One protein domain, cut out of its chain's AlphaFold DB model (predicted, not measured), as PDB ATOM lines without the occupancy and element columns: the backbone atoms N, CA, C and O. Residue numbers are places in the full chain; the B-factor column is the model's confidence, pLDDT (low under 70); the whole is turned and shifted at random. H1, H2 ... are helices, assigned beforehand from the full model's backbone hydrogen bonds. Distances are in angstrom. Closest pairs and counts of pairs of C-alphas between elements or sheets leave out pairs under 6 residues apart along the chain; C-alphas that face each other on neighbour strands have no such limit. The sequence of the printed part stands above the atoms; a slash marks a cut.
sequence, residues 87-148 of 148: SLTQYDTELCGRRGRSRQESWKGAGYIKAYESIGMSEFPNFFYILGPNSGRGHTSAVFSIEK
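This is residues 87 to 148 of the 148 residues of an uncharacterized protein of Aspergillus niger (UniProt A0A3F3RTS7). This is an elongated body with little regular structure, mostly winding loops, with two short helices set into it. Residues 87 to 102 run along its length to H1; the stretch 111 to 141 then folds back and forth through the middle before it reaches H2, toward the other end. The printed part has 62 residues, of which the helices, H1 then H2, hold 14; there is no named strand, and the class is all helix. It is only just compact, close to loose, with a radius of gyration of the C-alphas of 12.4 A and spans of 37 by 23 by 18 A.

The longest helix by residues is H1, residues 103 to 110. H2, residues 142 to 147, is apart from H1, with no C-alpha of the one within 8 A of the other. In both helices every O i to N i+4 pair is within hydrogen-bond range.

H1 measures 10.6 A from C-alpha 103 at (4.412, -26.545, 33.017) to C-alpha 110. H2 measures 8.7 A and ends at C-alpha 147, at (-14.727, -17.348, 19.255).

The C-alphas farthest apart, of Arg 99 and His 139, are 38.8 A apart. The printed part has no cut. H1 to H2 is a long link of 31 residues. Residues 89 to 90 have pLDDT under 70.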
ATOM      1  N   SER A  87       8.514 -19.437  15.707       83.44
ATOM      2  CA  SER A  87       8.434 -20.583  16.614       83.44
ATOM      3  C   SER A  87       6.973 -20.934  16.897       83.44
ATOM      4  O   SER A  87       6.163 -20.066  17.233       83.44
ATOM      5  N   LEU A  88       6.644 -22.222  16.778       75.81
ATOM      6  CA  LEU A  88       5.318 -22.761  17.095       75.81
ATOM      7  C   LEU A  88       5.179 -23.161  18.574       75.81
ATOM      8  O   LEU A  88       4.099 -23.557  19.006       75.81
ATOM      9  N   THR A  89       6.252 -23.063  19.363       67.44
ATOM     10  CA  THR A  89       6.245 -23.358  20.801       67.44
ATOM     11  C   THR A  89       6.205 -22.055  21.588       67.44
ATOM     12  O   THR A  89       7.207 -21.644  22.154       67.44
ATOM     13  N   GLN A  90       5.055 -21.384  21.609       65.75
ATOM     14  CA  GLN A  90       4.891 -20.071  22.257       65.75
ATOM     15  C   GLN A  90       4.531 -20.201  23.744       65.75
ATOM     16  O   GLN A  90       3.647 -19.528  24.270       65.75
ATOM     17  N   TYR A  91       5.194 -21.129  24.427       75.06
ATOM     18  CA  TYR A  91       4.942 -21.457  25.826       75.06
ATOM     19  C   TYR A  91       6.129 -20.998  26.667       75.06
ATOM     20  O   TYR A  91       6.735 -21.783  27.403       75.06
ATOM     21  N   ASP A  92       6.447 -19.715  26.541       73.94
ATOM     22  CA  ASP A  92       7.685 -19.153  27.081       73.94
ATOM     23  C   ASP A  92       7.469 -18.478  28.437       73.94
ATOM     24  O   ASP A  92       8.394 -18.368  29.236       73.94
ATOM     25  N   THR A  93       6.229 -18.092  28.750       86.44
ATOM     26  CA  THR A  93       5.879 -17.571  30.073       86.44
ATOM     27  C   THR A  93       6.030 -18.657  31.128       86.44
ATOM     28  O   THR A  93       5.478 -19.752  30.977       86.44
ATOM     29  N   GLU A  94       6.729 -18.347  32.215       89.38
ATOM     30  CA  GLU A  94       6.799 -19.217  33.382       89.38
ATOM     31  C   GLU A  94       5.391 -19.464  33.940       89.38
ATOM     32  O   GLU A  94       4.627 -18.532  34.190       89.38
ATOM     33  N   LEU A  95       5.022 -20.737  34.090       92.81
ATOM     34  CA  LEU A  95       3.712 -21.140  34.588       92.81
ATOM     35  C   LEU A  95       3.891 -22.247  35.621       92.81
ATOM     36  O   LEU A  95       4.336 -23.347  35.282       92.81
ATOM     37  N   CYS A  96       3.488 -21.958  36.857       96.06
ATOM     38  CA  CYS A  96       3.564 -22.868  37.993       96.06
ATOM     39  C   CYS A  96       2.160 -23.252  38.456       96.06
ATOM     40  O   CYS A  96       1.311 -22.400  38.713       96.06
ATOM     41  N   GLY A  97       1.916 -24.557  38.527       95.38
ATOM     42  CA  GLY A  97       0.656 -25.135  38.962       95.38
ATOM     43  C   GLY A  97       0.688 -25.515  40.438       95.38
ATOM     44  O   GLY A  97       1.451 -24.989  41.253       95.38
ATOM     45  N   ARG A  98      -0.150 -26.484  40.798       95.88
ATOM     46  CA  ARG A  98      -0.195 -27.057  42.144       95.88
ATOM     47  C   ARG A  98       1.171 -27.603  42.553       95.88
ATOM     48  O   ARG A  98       1.923 -28.140  41.743       95.88
ATOM     49  N   ARG A  99       1.457 -27.504  43.857       95.38
ATOM     50  CA  ARG A  99       2.699 -28.001  44.480       95.38
ATOM     51  C   ARG A  99       3.973 -27.387  43.873       95.38
ATOM     52  O   ARG A  99       5.023 -28.012  43.930       95.38
ATOM     53  N   GLY A 100       3.866 -26.196  43.276       94.62
ATOM     54  CA  GLY A 100       4.991 -25.482  42.667       94.62
ATOM     55  C   GLY A 100       5.527 -26.116  41.384       94.62
ATOM     56  O   GLY A 100       6.571 -25.696  40.902       94.62
ATOM     57  N   ARG A 101       4.841 -27.120  40.818       95.06
ATOM     58  CA  ARG A 101       5.310 -27.805  39.613       95.06
ATOM     59  C   ARG A 101       5.107 -26.922  38.387       95.06
ATOM     60  O   ARG A 101       3.985 -26.489  38.110       95.06
ATOM     61  N   SER A 102       6.170 -26.709  37.627       95.50
ATOM     62  CA  SER A 102       6.123 -25.940  36.386       95.50
ATOM     63  C   SER A 102       5.441 -26.711  35.253       95.50
ATOM     64  O   SER A 102       5.384 -27.950  35.221       95.50
ATOM     65  N   ARG A 103       4.942 -25.972  34.259       93.88
ATOM     66  CA  ARG A 103       4.412 -26.545  33.017       93.88
ATOM     67  C   ARG A 103       5.450 -27.404  32.300       93.88
ATOM     68  O   ARG A 103       5.118 -28.499  31.845       93.88
ATOM     69  N   GLN A 104       6.693 -26.931  32.223       92.44
ATOM     70  CA  GLN A 104       7.789 -27.645  31.574       92.44
ATOM     71  C   GLN A 104       8.051 -28.994  32.259       92.44
ATOM     72  O   GLN A 104       8.153 -30.012  31.576       92.44
ATOM     73  N   GLU A 105       8.077 -29.050  33.595       94.25
ATOM     74  CA  GLU A 105       8.221 -30.311  34.341       94.25
ATOM     75  C   GLU A 105       7.019 -31.247  34.168       94.25
ATOM     76  O   GLU A 105       7.168 -32.474  34.186       94.25
ATOM     77  N   SER A 106       5.815 -30.689  34.039       93.44
ATOM     78  CA  SER A 106       4.601 -31.464  33.774       93.44
ATOM     79  C   SER A 106       4.665 -32.135  32.399       93.44
ATOM     80  O   SER A 106       4.554 -33.359  32.306       93.44
ATOM     81  N   TRP A 107       4.955 -31.370  31.342       93.12
ATOM     82  CA  TRP A 107       5.092 -31.906  29.984       93.12
ATOM     83  C   TRP A 107       6.278 -32.854  29.837       93.12
ATOM     84  O   TRP A 107       6.128 -33.917  29.236       93.12
ATOM     85  N   LYS A 108       7.426 -32.536  30.445       92.75
ATOM     86  CA  LYS A 108       8.589 -33.432  30.463       92.75
ATOM     87  C   LYS A 108       8.248 -34.774  31.112       92.75
ATOM     88  O   LYS A 108       8.614 -35.811  30.575       92.75
ATOM     89  N   GLY A 109       7.516 -34.762  32.229       92.81
ATOM     90  CA  GLY A 109       7.064 -35.988  32.893       92.81
ATOM     91  C   GLY A 109       6.042 -36.792  32.081       92.81
ATOM     92  O   GLY A 109       6.017 -38.012  32.187       92.81
ATOM     93  N   ALA A 110       5.217 -36.129  31.265       90.31
ATOM     94  CA  ALA A 110       4.278 -36.791  30.358       90.31
ATOM     95  C   ALA A 110       4.941 -37.314  29.067       90.31
ATOM     96  O   ALA A 110       4.393 -38.202  28.423       90.31
ATOM     97  N   GLY A 111       6.095 -36.758  28.682       93.62
ATOM     98  CA  GLY A 111       6.804 -37.065  27.436       93.62
ATOM     99  C   GLY A 111       6.286 -36.310  26.205       93.62
ATOM    100  O   GLY A 111       6.802 -36.510  25.111       93.62
ATOM    101  N   TYR A 112       5.275 -35.450  26.358       90.25
ATOM    102  CA  TYR A 112       4.695 -34.654  25.275       90.25
ATOM    103  C   TYR A 112       3.951 -33.426  25.816       90.25
ATOM    104  O   TYR A 112       3.557 -33.365  26.985       90.25
ATOM    105  N   ILE A 113       3.737 -32.438  24.941       91.12
ATOM    106  CA  ILE A 113       2.928 -31.254  25.242       91.12
ATOM    107  C   ILE A 113       1.456 -31.670  25.294       91.12
ATOM    108  O   ILE A 113       0.918 -32.230  24.338       91.12
ATOM    109  N   LYS A 114       0.796 -31.389  26.419       89.12
ATOM    110  CA  LYS A 114      -0.568 -31.852  26.688       89.12
ATOM    111  C   LYS A 114      -1.440 -30.756  27.292       89.12
ATOM    112  O   LYS A 114      -1.033 -30.094  28.247       89.12
ATOM    113  N   ALA A 115      -2.663 -30.666  26.782       92.56
ATOM    114  CA  ALA A 115      -3.797 -29.967  27.371       92.56
ATOM    115  C   ALA A 115      -5.078 -30.776  27.086       92.56
ATOM    116  O   ALA A 115      -5.176 -31.443  26.054       92.56
ATOM    117  N   TYR A 116      -6.031 -30.760  28.011       93.81
ATOM    118  CA  TYR A 116      -7.372 -31.306  27.827       93.81
ATOM    119  C   TYR A 116      -8.178 -30.369  26.923       93.81
ATOM    120  O   TYR A 116      -8.238 -29.168  27.188       93.81
ATOM    121  N   GLU A 117      -8.737 -30.913  25.840       92.94
ATOM    122  CA  GLU A 117      -9.456 -30.157  24.799       92.94
ATOM    123  C   GLU A 117      -8.658 -28.969  24.227       92.94
ATOM    124  O   GLU A 117      -9.225 -27.991  23.759       92.94
ATOM    125  N   SER A 118      -7.319 -29.023  24.264       91.75
ATOM    126  CA  SER A 118      -6.425 -27.897  23.921       91.75
ATOM    127  C   SER A 118      -6.583 -26.643  24.803       91.75
ATOM    128  O   SER A 118      -6.000 -25.609  24.494       91.75
ATOM    129  N   ILE A 119      -7.339 -26.727  25.901       93.69
ATOM    130  CA  ILE A 119      -7.740 -25.582  26.729       93.69
ATOM    131  C   ILE A 119      -7.207 -25.731  28.159       93.69
ATOM    132  O   ILE A 119      -6.462 -24.878  28.637       93.69
ATOM    133  N   GLY A 120      -7.582 -26.806  28.855       94.62
ATOM    134  CA  GLY A 120      -7.277 -26.989  30.277       94.62
ATOM    135  C   GLY A 120      -6.001 -27.791  30.512       94.62
ATOM    136  O   GLY A 120      -5.676 -28.694  29.745       94.62
ATOM    137  N   MET A 121      -5.281 -27.533  31.602       94.19
ATOM    138  CA  MET A 121      -4.104 -28.325  31.972       94.19
ATOM    139  C   MET A 121      -4.263 -28.928  33.371       94.19
ATOM    140  O   MET A 121      -4.555 -28.228  34.337       94.19
ATOM    141  N   SER A 122      -4.066 -30.247  33.481       93.38
ATOM    142  CA  SER A 122      -4.138 -30.948  34.770       93.38
ATOM    143  C   SER A 122      -3.101 -30.392  35.745       93.38
ATOM    144  O   SER A 122      -1.954 -30.197  35.352       93.38
ATOM    145  N   GLU A 123      -3.498 -30.184  37.002       95.38
ATOM    146  CA  GLU A 123      -2.721 -29.529  38.067       95.38
ATOM    147  C   GLU A 123      -2.508 -28.008  37.920       95.38
ATOM    148  O   GLU A 123      -1.834 -27.417  38.761       95.38
ATOM    149  N   PHE A 124      -3.135 -27.340  36.944       96.50
ATOM    150  CA  PHE A 124      -3.104 -25.876  36.778       96.50
ATOM    151  C   PHE A 124      -4.534 -25.310  36.889       96.50
ATOM    152  O   PHE A 124      -5.172 -25.029  35.874       96.50
ATOM    153  N   PRO A 125      -5.100 -25.213  38.110       95.88
ATOM    154  CA  PRO A 125      -6.484 -24.787  38.298       95.88
ATOM    155  C   PRO A 125      -6.687 -23.332  37.861       95.88
ATOM    156  O   PRO A 125      -5.806 -22.498  38.056       95.88
ATOM    157  N   ASN A 126      -7.870 -23.030  37.319       95.56
ATOM    158  CA  ASN A 126      -8.275 -21.698  36.845       95.56
ATOM    159  C   ASN A 126      -7.367 -21.096  35.754       95.56
ATOM    160  O   ASN A 126      -7.430 -19.896  35.498       95.56
ATOM    161  N   PHE A 127      -6.549 -21.922  35.096       94.94
ATOM    162  CA  PHE A 127      -5.759 -21.541  33.935       94.94
ATOM    163  C   PHE A 127      -6.323 -22.208  32.674       94.94
ATOM    164  O   PHE A 127      -6.550 -23.420  32.652       94.94
ATOM    165  N   PHE A 128      -6.513 -21.414  31.622       93.94
ATOM    166  CA  PHE A 128      -7.077 -21.856  30.350       93.94
ATOM    167  C   PHE A 128      -6.291 -21.249  29.189       93.94
ATOM    168  O   PHE A 128      -6.004 -20.051  29.185       93.94
ATOM    169  N   TYR A 129      -5.955 -22.067  28.195       91.88
ATOM    170  CA  TYR A 129      -5.368 -21.587  26.951       91.88
ATOM    171  C   TYR A 129      -6.437 -21.045  26.002       91.88
ATOM    172  O   TYR A 129      -7.479 -21.668  25.807       91.88
ATOM    173  N   ILE A 130      -6.111 -19.946  25.326       91.06
ATOM    174  CA  ILE A 130      -6.724 -19.569  24.051       91.06
ATOM    175  C   ILE A 130      -5.756 -20.023  22.964       91.06
ATOM    176  O   ILE A 130      -4.574 -19.695  23.031       91.06
ATOM    177  N   LEU A 131      -6.243 -20.801  21.993       88.94
ATOM    178  CA  LEU A 131      -5.404 -21.469  20.989       88.94
ATOM    179  C   LEU A 131      -4.242 -22.272  21.609       88.94
ATOM    180  O   LEU A 131      -3.075 -22.083  21.265       88.94
ATOM    181  N   GLY A 132      -4.565 -23.146  22.564       89.56
ATOM    182  CA  GLY A 132      -3.564 -23.926  23.280       89.56
ATOM    183  C   GLY A 132      -2.968 -25.100  22.499       89.56
ATOM    184  O   GLY A 132      -3.135 -25.239  21.284       89.56
ATOM    185  N   PRO A 133      -2.251 -25.991  23.204       89.50
ATOM    186  CA  PRO A 133      -1.567 -27.115  22.583       89.50
ATOM    187  C   PRO A 133      -2.460 -27.932  21.660       89.50
ATOM    188  O   PRO A 133      -3.512 -28.401  22.076       89.50
ATOM    189  N   ASN A 134      -1.979 -28.165  20.436       86.50
ATOM    190  CA  ASN A 134      -2.643 -28.966  19.404       86.50
ATOM    191  C   ASN A 134      -3.930 -28.356  18.809       86.50
ATOM    192  O   ASN A 134      -4.582 -29.017  18.003       86.50
ATOM    193  N   SER A 135      -4.273 -27.099  19.115       86.94
ATOM    194  CA  SER A 135      -5.436 -26.431  18.503       86.94
ATOM    195  C   SER A 135      -5.134 -25.792  17.140       86.94
ATOM    196  O   SER A 135      -6.056 -25.424  16.410       86.94
ATOM    197  N   GLY A 136      -3.852 -25.620  16.795       77.25
ATOM    198  CA  GLY A 136      -3.417 -24.914  15.592       77.25
ATOM    199  C   GLY A 136      -3.889 -25.595  14.307       77.25
ATOM    200  O   GLY A 136      -3.434 -26.685  13.964       77.25
ATOM    201  N   ARG A 137      -4.772 -24.930  13.550       75.69
ATOM    202  CA  ARG A 137      -5.239 -25.400  12.237       75.69
ATOM    203  C   ARG A 137      -4.632 -24.568  11.114       75.69
ATOM    204  O   ARG A 137      -4.782 -23.353  11.061       75.69
ATOM    205  N   GLY A 138      -4.011 -25.237  10.144       75.31
ATOM    206  CA  GLY A 138      -3.428 -24.582   8.966       75.31
ATOM    207  C   GLY A 138      -4.439 -24.122   7.906       75.31
ATOM    208  O   GLY A 138      -4.034 -23.516   6.922       75.31
ATOM    209  N   HIS A 139      -5.730 -24.421   8.070       81.06
ATOM    210  CA  HIS A 139      -6.748 -24.303   7.015       81.06
ATOM    211  C   HIS A 139      -8.076 -23.683   7.489       81.06
ATOM    212  O   HIS A 139      -9.039 -23.646   6.729       81.06
ATOM    213  N   THR A 140      -8.148 -23.201   8.731       82.94
ATOM    214  CA  THR A 140      -9.344 -22.558   9.299       82.94
ATOM    215  C   THR A 140      -8.962 -21.199   9.876       82.94
ATOM    216  O   THR A 140      -7.801 -20.974  10.225       82.94
ATOM    217  N   SER A 141      -9.923 -20.275   9.943       87.69
ATOM    218  CA  SER A 141      -9.719 -18.976  10.582       87.69
ATOM    219  C   SER A 141      -9.366 -19.148  12.060       87.69
ATOM    220  O   SER A 141     -10.050 -19.870  12.792       87.69
ATOM    221  N   ALA A 142      -8.304 -18.466  12.493       89.38
ATOM    222  CA  ALA A 142      -7.931 -18.400  13.900       89.38
ATOM    223  C   ALA A 142      -9.017 -17.690  14.717       89.38
ATOM    224  O   ALA A 142      -9.365 -18.175  15.781       89.38
ATOM    225  N   VAL A 143      -9.623 -16.623  14.178       90.69
ATOM    226  CA  VAL A 143     -10.725 -15.888  14.826       90.69
ATOM    227  C   VAL A 143     -11.891 -16.821  15.128       90.69
ATOM    228  O   VAL A 143     -12.305 -16.938  16.271       90.69
ATOM    229  N   PHE A 144     -12.328 -17.597  14.134       89.19
ATOM    230  CA  PHE A 144     -13.408 -18.565  14.329       89.19
ATOM    231  C   PHE A 144     -13.060 -19.640  15.370       89.19
ATOM    232  O   PHE A 144     -13.946 -20.159  16.034       89.19
ATOM    233  N   SER A 145     -11.775 -19.989  15.491       87.12
ATOM    234  CA  SER A 145     -11.285 -20.964  16.477       87.12
ATOM    235  C   SER A 145     -11.092 -20.359  17.874       87.12
ATOM    236  O   SER A 145     -10.901 -21.106  18.821       87.12
ATOM    237  N   ILE A 146     -11.062 -19.029  17.991       90.06
ATOM    238  CA  ILE A 146     -10.996 -18.298  19.264       90.06
ATOM    239  C   ILE A 146     -12.411 -18.035  19.789       90.06
ATOM    240  O   ILE A 146     -12.644 -18.115  20.989       90.06
ATOM    241  N   GLU A 147     -13.345 -17.697  18.900       89.50
ATOM    242  CA  GLU A 147     -14.727 -17.348  19.255       89.50
ATOM    243  C   GLU A 147     -15.598 -18.557  19.630       89.50
ATOM    244  O   GLU A 147     -16.683 -18.373  20.185       89.50
ATOM    245  N   LYS A 148     -15.158 -19.776  19.304       71.56
ATOM    246  CA  LYS A 148     -15.882 -21.029  19.548       71.56
ATOM    247  C   LYS A 148     -15.076 -21.988  20.400       71.56
ATOM    248  O   LYS A 148     -15.708 -22.620  21.271       71.56
TER     249      LYS A 148